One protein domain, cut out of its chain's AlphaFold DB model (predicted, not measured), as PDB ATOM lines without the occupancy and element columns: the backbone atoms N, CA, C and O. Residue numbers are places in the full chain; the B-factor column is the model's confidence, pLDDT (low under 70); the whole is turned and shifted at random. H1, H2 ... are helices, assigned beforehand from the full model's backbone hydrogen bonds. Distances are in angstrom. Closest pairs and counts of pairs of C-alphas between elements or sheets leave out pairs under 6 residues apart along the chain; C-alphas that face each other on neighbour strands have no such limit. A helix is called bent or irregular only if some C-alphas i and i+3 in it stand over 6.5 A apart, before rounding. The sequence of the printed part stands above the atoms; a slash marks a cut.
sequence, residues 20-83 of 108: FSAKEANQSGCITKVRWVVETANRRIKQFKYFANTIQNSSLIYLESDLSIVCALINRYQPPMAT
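AT A GLANCE: This is residues 20 to 83 of the 108 residues of the protein "Hypothetical protein" of Rotaria sp. Silwood1 (UniProt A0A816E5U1). Two long helices, H1 and H3, make a T: H1 is a long stem whose last end meets the side of H3, the crossbar. The short H2 sits by that junction, between the two in the chain, while residues 21 to 27, of which 22 to 27 belong to H1, and residues 29 to 36 of H1 stick out free. The printed part has 64 residues with three named helices, in the order H1, H2, H3, and no named strand; the class is all helix. It is only just loose, close to extended, with a radius of gyration of the C-alphas of 16.1 A, and its flat outline spans 49 by 29 by 16 A.

IN THESE COORDINATES: Find C-alpha 22 at (207.483, 178.650, 314.555); from there H1 runs through residues 22 to 45, 35.0 A, to C-alpha 45 at (202.014, 187.765, 347.885). Next come residues 49 to 52, which are H2. H3 takes residues 57 to 77, 29.1 A, and ends at C-alpha 77, (205.394, 177.894, 355.241). Look near residue 64 for its kink of 55 degrees; H3 is irregular, with C-alphas 61 and 64 at 7.6 A.

HOW THE PARTS SIT: Look at Ile 45 and Val 70: their C-alphas, 6.9 A apart, are the closest of H1 and H3. These helices touch, H1 with residues 44 to 45 alone and H3 with residues 70 to 74 alone, and are about perpendicular at 81 degrees. H1 and H2 are close but not clearly touching, the closest C-alphas being those of Ile 45 and Phe 51 at 6.5 A. H2 and H3 are near each other, with 6 pairs of C-alphas within 10 A. Of the O i to N i+4 pairs, 19 of 20 in H1 and 13 of 17 in H3 are within hydrogen-bond range; H2 is too short for such a pair.

THE WHOLE: The C-alphas of Ala 22 and Ser 58, the two farthest apart, are 49.4 A from each other. The printed part has no cut, and both links, H1 to H2 and H2 to H3, are tight. The mean pLDDT of the printed part is 93.5, and no printed residue is under 70.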
ATOM      1  N   PHE A  20     201.298 182.766 313.911       92.88
ATOM      2  CA  PHE A  20     202.719 182.958 314.202       92.88
ATOM      3  C   PHE A  20     203.591 181.973 313.428       92.88
ATOM      4  O   PHE A  20     203.263 180.794 313.293       92.88
ATOM      5  N   SER A  21     204.771 182.428 313.012       92.62
ATOM      6  CA  SER A  21     205.839 181.515 312.614       92.62
ATOM      7  C   SER A  21     206.294 180.656 313.800       92.62
ATOM      8  O   SER A  21     206.173 181.044 314.965       92.62
ATOM      9  N   ALA A  22     206.920 179.511 313.514       90.69
ATOM     10  CA  ALA A  22     207.483 178.650 314.555       90.69
ATOM     11  C   ALA A  22     208.478 179.399 315.467       90.69
ATOM     12  O   ALA A  22     208.579 179.105 316.656       90.69
ATOM     13  N   LYS A  23     209.213 180.385 314.937       90.38
ATOM     14  CA  LYS A  23     210.161 181.191 315.718       90.38
ATOM     15  C   LYS A  23     209.442 182.150 316.672       90.38
ATOM     16  O   LYS A  23     209.770 182.166 317.855       90.38
ATOM     17  N   GLU A  24     208.456 182.897 316.175       92.62
ATOM     18  CA  GLU A  24     207.640 183.830 316.972       92.62
ATOM     19  C   GLU A  24     206.859 183.088 318.066       92.62
ATOM     20  O   GLU A  24     206.850 183.507 319.227       92.62
ATOM     21  N   ALA A  25     206.272 181.936 317.724       92.38
ATOM     22  CA  ALA A  25     205.557 181.084 318.668       92.38
ATOM     23  C   ALA A  25     206.479 180.575 319.787       92.38
ATOM     24  O   ALA A  25     206.137 180.676 320.966       92.38
ATOM     25  N   ASN A  26     207.678 180.089 319.445       91.88
ATOM     26  CA  ASN A  26     208.657 179.634 320.435       91.88
ATOM     27  C   ASN A  26     209.129 180.774 321.348       91.88
ATOM     28  O   ASN A  26     209.185 180.600 322.565       91.88
ATOM     29  N   GLN A  27     209.427 181.949 320.785       92.00
ATOM     30  CA  GLN A  27     209.833 183.120 321.564       92.00
ATOM     31  C   GLN A  27     208.730 183.560 322.536       92.00
ATOM     32  O   GLN A  27     208.986 183.745 323.726       92.00
ATOM     33  N   SER A  28     207.491 183.654 322.055       93.88
ATOM     34  CA  SER A  28     206.329 184.020 322.872       93.88
ATOM     35  C   SER A  28     206.031 182.965 323.943       93.88
ATOM     36  O   SER A  28     205.676 183.304 325.075       93.88
ATOM     37  N   GLY A  29     206.257 181.686 323.628       92.62
ATOM     38  CA  GLY A  29     206.196 180.580 324.581       92.62
ATOM     39  C   GLY A  29     207.220 180.719 325.710       92.62
ATOM     40  O   GLY A  29     206.862 180.569 326.878       92.62
ATOM     41  N   CYS A  30     208.471 181.064 325.395       91.19
ATOM     42  CA  CYS A  30     209.502 181.332 326.404       91.19
ATOM     43  C   CYS A  30     209.117 182.500 327.321       91.19
ATOM     44  O   CYS A  30     209.189 182.368 328.542       91.19
ATOM     45  N   ILE A  31     208.649 183.610 326.746       93.00
ATOM     46  CA  ILE A  31     208.205 184.788 327.508       93.00
ATOM     47  C   ILE A  31     207.053 184.421 328.441       93.00
ATOM     48  O   ILE A  31     207.070 184.763 329.622       93.00
ATOM     49  N   THR A  32     206.083 183.658 327.935       94.00
ATOM     50  CA  THR A  32     204.936 183.198 328.721       94.00
ATOM     51  C   THR A  32     205.388 182.343 329.901       94.00
ATOM     52  O   THR A  32     204.957 182.598 331.020       94.00
ATOM     53  N   LYS A  33     206.301 181.382 329.704       90.81
ATOM     54  CA  LYS A  33     206.833 180.545 330.797       90.81
ATOM     55  C   LYS A  33     207.495 181.370 331.904       90.81
ATOM     56  O   LYS A  33     207.257 181.097 333.075       90.81
ATOM     57  N   VAL A  34     208.283 182.386 331.548       90.56
ATOM     58  CA  VAL A  34     208.887 183.295 332.538       90.56
ATOM     59  C   VAL A  34     207.805 184.101 333.260       90.56
ATOM     60  O   VAL A  34     207.812 184.177 334.488       90.56
ATOM     61  N   ARG A  35     206.828 184.638 332.517       92.62
ATOM     62  CA  ARG A  35     205.690 185.375 333.082       92.62
ATOM     63  C   ARG A  35     204.918 184.536 334.105       92.62
ATOM     64  O   ARG A  35     204.627 185.041 335.184       92.62
ATOM     65  N   TRP A  36     204.664 183.258 333.815       93.81
ATOM     66  CA  TRP A  36     203.971 182.334 334.723       93.81
ATOM     67  C   TRP A  36     204.640 182.228 336.098       93.81
ATOM     68  O   TRP A  36     203.947 182.194 337.116       93.81
ATOM     69  N   VAL A  37     205.976 182.200 336.156       91.00
ATOM     70  CA  VAL A  37     206.715 182.137 337.430       91.00
ATOM     71  C   VAL A  37     206.482 183.407 338.251       91.00
ATOM     72  O   VAL A  37     206.159 183.328 339.437       91.00
ATOM     73  N   VAL A  38     206.573 184.575 337.609       92.31
ATOM     74  CA  VAL A  38     206.353 185.880 338.252       92.31
ATOM     75  C   VAL A  38     204.903 186.030 338.719       92.31
ATOM     76  O   VAL A  38     204.653 186.428 339.856       92.31
ATOM     77  N   GLU A  39     203.932 185.666 337.881       94.75
ATOM     78  CA  GLU A  39     202.505 185.698 338.226       94.75
ATOM     79  C   GLU A  39     202.183 184.772 339.403       94.75
ATOM     80  O   GLU A  39     201.407 185.140 340.287       94.75
ATOM     81  N   THR A  40     202.812 183.597 339.462       93.69
ATOM     82  CA  THR A  40     202.636 182.650 340.570       93.69
ATOM     83  C   THR A  40     203.178 183.215 341.884       93.69
ATOM     84  O   THR A  40     202.496 183.127 342.908       93.69
ATOM     85  N   ALA A  41     204.355 183.847 341.866       94.06
ATOM     86  CA  ALA A  41     204.908 184.524 343.040       94.06
ATOM     87  C   ALA A  41     204.005 185.684 343.496       94.06
ATOM     88  O   ALA A  41     203.619 185.756 344.665       94.06
ATOM     89  N   ASN A  42     203.568 186.531 342.558       94.56
ATOM     90  CA  ASN A  42     202.651 187.639 342.832       94.56
ATOM     91  C   ASN A  42     201.316 187.160 343.409       94.56
ATOM     92  O   ASN A  42     200.776 187.787 344.319       94.56
ATOM     93  N   ARG A  43     200.787 186.030 342.926       95.56
ATOM     94  CA  ARG A  43     199.574 185.423 343.479       95.56
ATOM     95  C   ARG A  43     199.747 185.066 344.955       95.56
ATOM     96  O   ARG A  43     198.819 185.301 345.719       95.56
ATOM     97  N   ARG A  44     200.901 184.520 345.359       95.94
ATOM     98  CA  ARG A  44     201.186 184.181 346.767       95.94
ATOM     99  C   ARG A  44     201.264 185.428 347.641       95.94
ATOM    100  O   ARG A  44     200.639 185.461 348.693       95.94
ATOM    101  N   ILE A  45     201.939 186.478 347.172       96.44
ATOM    102  CA  ILE A  45     202.014 187.765 347.885       96.44
ATOM    103  C   ILE A  45     200.611 188.367 348.059       96.44
ATOM    104  O   ILE A  45     200.238 188.783 349.153       96.44
ATOM    105  N   LYS A  46     199.776 188.326 347.017       95.94
ATOM    106  CA  LYS A  46     198.394 188.832 347.060       95.94
ATOM    107  C   LYS A  46     197.421 187.993 347.898       95.94
ATOM    108  O   LYS A  46     196.275 188.398 348.055       95.94
ATOM    109  N   GLN A  47     197.834 186.857 348.468       95.62
ATOM    110  CA  GLN A  47     197.024 186.167 349.486       95.62
ATOM    111  C   GLN A  47     196.945 186.976 350.790       95.62
ATOM    112  O   GLN A  47     195.999 186.824 351.562       95.62
ATOM    113  N   PHE A  48     197.913 187.861 351.029       95.31
ATOM    114  CA  PHE A  48     197.926 188.761 352.171       95.31
ATOM    115  C   PHE A  48     197.067 189.988 351.851       95.31
ATOM    116  O   PHE A  48     197.363 190.737 350.920       95.31
ATOM    117  N   LYS A  49     196.009 190.222 352.643       94.25
ATOM    118  CA  LYS A  49     195.026 191.302 352.411       94.25
ATOM    119  C   LYS A  49     195.665 192.680 352.230       94.25
ATOM    120  O   LYS A  49     195.155 193.474 351.448       94.25
ATOM    121  N   TYR A  50     196.766 192.945 352.926       93.25
ATOM    122  CA  TYR A  50     197.524 194.186 352.786       93.25
ATOM    123  C   TYR A  50     198.014 194.409 351.345       93.25
ATOM    124  O   TYR A  50     197.767 195.462 350.773       93.25
ATOM    125  N   PHE A  51     198.599 193.384 350.718       94.81
ATOM    126  CA  PHE A  51     199.110 193.437 349.342       94.81
ATOM    127  C   PHE A  51     198.041 193.194 348.266       94.81
ATOM    128  O   PHE A  51     198.284 193.416 347.079       94.81
ATOM    129  N   ALA A  52     196.863 192.704 348.654       95.00
ATOM    130  CA  ALA A  52     195.732 192.512 347.751       95.00
ATOM    131  C   ALA A  52     194.985 193.821 347.441       95.00
ATOM    132  O   ALA A  52     194.292 193.898 346.427       95.00
ATOM    133  N   ASN A  53     195.114 194.824 348.314       93.06
ATOM    134  CA  ASN A  53     194.396 196.092 348.251       93.06
ATOM    135  C   ASN A  53     195.342 197.265 347.969       93.06
ATOM    136  O   ASN A  53     196.562 197.120 347.934       93.06
ATOM    137  N   THR A  54     194.763 198.449 347.781       92.94
ATOM    138  CA  THR A  54     195.525 199.693 347.676       92.94
ATOM    139  C   THR A  54     196.245 199.988 348.990       92.94
ATOM    140  O   THR A  54     195.617 200.072 350.047       92.94
ATOM    141  N   ILE A  55     197.562 200.171 348.913       91.88
ATOM    142  CA  ILE A  55     198.413 200.502 350.058       91.88
ATOM    143  C   ILE A  55     198.327 202.007 350.319       91.88
ATOM    144  O   ILE A  55     198.406 202.813 349.393       91.88
ATOM    145  N   GLN A  56     198.147 202.392 351.582       92.94
ATOM    146  CA  GLN A  56     198.108 203.799 351.977       92.94
ATOM    147  C   GLN A  56     199.495 204.439 351.841       92.94
ATOM    148  O   GLN A  56     200.498 203.837 352.220       92.94
ATOM    149  N   ASN A  57     199.553 205.687 351.367       93.69
ATOM    150  CA  ASN A  57     200.824 206.387 351.134       93.69
ATOM    151  C   ASN A  57     201.699 206.497 352.394       93.69
ATOM    152  O   ASN A  57     202.920 206.425 352.300       93.69
ATOM    153  N   SER A  58     201.083 206.613 353.573       94.56
ATOM    154  CA  SER A  58     201.781 206.631 354.865       94.56
ATOM    155  C   SER A  58     202.558 205.347 355.157       94.56
ATOM    156  O   SER A  58     203.535 205.386 355.896       94.56
ATOM    157  N   SER A  59     202.145 204.218 354.578       90.88
ATOM    158  CA  SER A  59     202.782 202.916 354.781       90.88
ATOM    159  C   SER A  59     203.878 202.614 353.758       90.88
ATOM    160  O   SER A  59     204.601 201.636 353.918       90.88
ATOM    161  N   LEU A  60     204.055 203.451 352.725       90.44
ATOM    162  CA  LEU A  60     205.059 203.218 351.678       90.44
ATOM    163  C   LEU A  60     206.487 203.162 352.226       90.44
ATOM    164  O   LEU A  60     207.305 202.411 351.703       90.44
ATOM    165  N   ILE A  61     206.767 203.895 353.308       95.88
ATOM    166  CA  ILE A  61     208.071 203.867 353.987       95.88
ATOM    167  C   ILE A  61     208.409 202.489 354.577       95.88
ATOM    168  O   ILE A  61     209.581 202.190 354.779       95.88
ATOM    169  N   TYR A  62     207.405 201.641 354.823       94.81
ATOM    170  CA  TYR A  62     207.564 200.295 355.380       94.81
ATOM    171  C   TYR A  62     207.382 199.188 354.337       94.81
ATOM    172  O   TYR A  62     207.614 198.021 354.642       94.81
ATOM    173  N   LEU A  63     207.010 199.535 353.100       94.00
ATOM    174  CA  LEU A  63     206.600 198.580 352.069       94.00
ATOM    175  C   LEU A  63     207.647 197.493 351.801       94.00
ATOM    176  O   LEU A  63     207.300 196.327 351.631       94.00
ATOM    177  N   GLU A  64     208.925 197.869 351.766       94.75
ATOM    178  CA  GLU A  64     210.026 196.925 351.562       94.75
ATOM    179  C   GLU A  64     210.136 195.925 352.720       94.75
ATOM    180  O   GLU A  64     210.247 194.719 352.492       94.75
ATOM    181  N   SER A  65     210.047 196.414 353.960       96.69
ATOM    182  CA  SER A  65     210.072 195.573 355.160       96.69
ATOM    183  C   SER A  65     208.873 194.629 355.189       96.69
ATOM    184  O   SER A  65     209.041 193.425 355.378       96.69
ATOM    185  N   ASP A  66     207.672 195.148 354.929       95.38
ATOM    186  CA  ASP A  66     206.444 194.353 354.875       95.38
ATOM    187  C   ASP A  66     206.547 193.248 353.813       95.38
ATOM    188  O   ASP A  66     206.175 192.095 354.057       95.38
ATOM    189  N   LEU A  67     207.082 193.582 352.633       96.19
ATOM    190  CA  LEU A  67     207.261 192.631 351.539       96.19
ATOM    191  C   LEU A  67     208.292 191.561 351.903       96.19
ATOM    192  O   LEU A  67     208.055 190.379 351.660       96.19
ATOM    193  N   SER A  68     209.411 191.956 352.512       97.56
ATOM    194  CA  SER A  68     210.459 191.039 352.970       97.56
ATOM    195  C   SER A  68     209.920 190.037 353.992       97.56
ATOM    196  O   SER A  68     210.120 188.827 353.844       97.56
ATOM    197  N   ILE A  69     209.141 190.516 354.970       97.06
ATOM    198  CA  ILE A  69     208.477 189.674 355.971       97.06
ATOM    199  C   ILE A  69     207.528 188.682 355.288       97.06
ATOM    200  O   ILE A  69     207.596 187.481 355.555       97.06
ATOM    201  N   VAL A  70     206.671 189.147 354.375       96.94
ATOM    202  CA  VAL A  70     205.737 188.266 353.655       96.94
ATOM    203  C   VAL A  70     206.469 187.228 352.808       96.94
ATOM    204  O   VAL A  70     206.108 186.051 352.839       96.94
ATOM    205  N   CYS A  71     207.528 187.618 352.104       96.50
ATOM    206  CA  CYS A  71     208.361 186.692 351.342       96.50
ATOM    207  C   CYS A  71     209.019 185.640 352.250       96.50
ATOM    208  O   CYS A  71     209.017 184.457 351.908       96.50
ATOM    209  N   ALA A  72     209.518 186.027 353.428       97.19
ATOM    210  CA  ALA A  72     210.074 185.092 354.405       97.19
ATOM    211  C   ALA A  72     209.018 184.094 354.915       97.19
ATOM    212  O   ALA A  72     209.288 182.893 354.983       97.19
ATOM    213  N   LEU A  73     207.799 184.563 355.201       96.94
ATOM    214  CA  LEU A  73     206.679 183.702 355.593       96.94
ATOM    215  C   LEU A  73     206.301 182.718 354.479       96.94
ATOM    216  O   LEU A  73     206.137 181.527 354.742       96.94
ATOM    217  N   ILE A  74     206.206 183.186 353.232       96.38
ATOM    218  CA  ILE A  74     205.925 182.326 352.074       96.38
ATOM    219  C   ILE A  74     207.010 181.254 351.939       96.38
ATOM    220  O   ILE A  74     206.680 180.079 351.806       96.38
ATOM    221  N   ASN A  75     208.284 181.634 352.023       94.38
ATOM    222  CA  ASN A  75     209.402 180.699 351.896       94.38
ATOM    223  C   ASN A  75     209.443 179.663 353.026       94.38
ATOM    224  O   ASN A  75     209.871 178.532 352.804       94.38
ATOM    225  N   ARG A  76     209.013 180.036 354.239       95.88
ATOM    226  CA  ARG A  76     209.006 179.134 355.395       95.88
ATOM    227  C   ARG A  76     207.829 178.162 355.388       95.88
ATOM    228  O   ARG A  76     208.009 177.015 355.788       95.88
ATOM    229  N   TYR A  77     206.642 178.626 355.002       95.62
ATOM    230  CA  TYR A  77     205.394 177.894 355.241       95.62
ATOM    231  C   TYR A  77     204.689 177.398 353.977       95.62
ATOM    232  O   TYR A  77     203.827 176.529 354.080       95.62
ATOM    233  N   GLN A  78     205.018 177.915 352.790       92.94
ATOM    234  CA  GLN A  78     204.437 177.420 351.543       92.94
ATOM    235  C   GLN A  78     205.361 176.418 350.848       92.94
ATOM    236  O   GLN A  78     206.584 176.552 350.910       92.94
ATOM    237  N   PRO A  79     204.801 175.433 350.122       92.19
ATOM    238  CA  PRO A  79     205.609 174.532 349.313       92.19
ATOM    239  C   PRO A  79     206.357 175.303 348.208       92.19
ATOM    240  O   PRO A  79     205.883 176.361 347.766       92.19
ATOM    241  N   PRO A  80     207.483 174.778 347.697       89.75
ATOM    242  CA  PRO A  80     208.166 175.342 346.533       89.75
ATOM    243  C   PRO A  80     207.208 175.567 345.352       89.75
ATOM    244  O   PRO A  80     206.264 174.805 345.151       89.75
ATOM    245  N   MET A  81     207.414 176.639 344.577       86.06
ATOM    246  CA  MET A  81     206.568 176.943 343.404       86.06
ATOM    247  C   MET A  81     206.736 175.923 342.276       86.06
ATOM    248  O   MET A  81     205.795 175.662 341.532       86.06
ATOM    249  N   ALA A  82     207.930 175.352 342.165       84.25
ATOM    250  CA  ALA A  82     208.236 174.245 341.284       84.25
ATOM    251  C   ALA A  82     209.226 173.332 342.005       84.25
ATOM    252  O   ALA A  82     210.152 173.811 342.662       84.25
ATOM    253  N   THR A  83     209.027 172.030 341.855       86.00
ATOM    254  CA  THR A  83     209.955 171.008 342.329       86.00
ATOM    255  C   THR A  83     210.372 170.202 341.117       86.00
ATOM    256  O   THR A  83     209.509 169.694 340.400       86.00
TER     257      THR A  83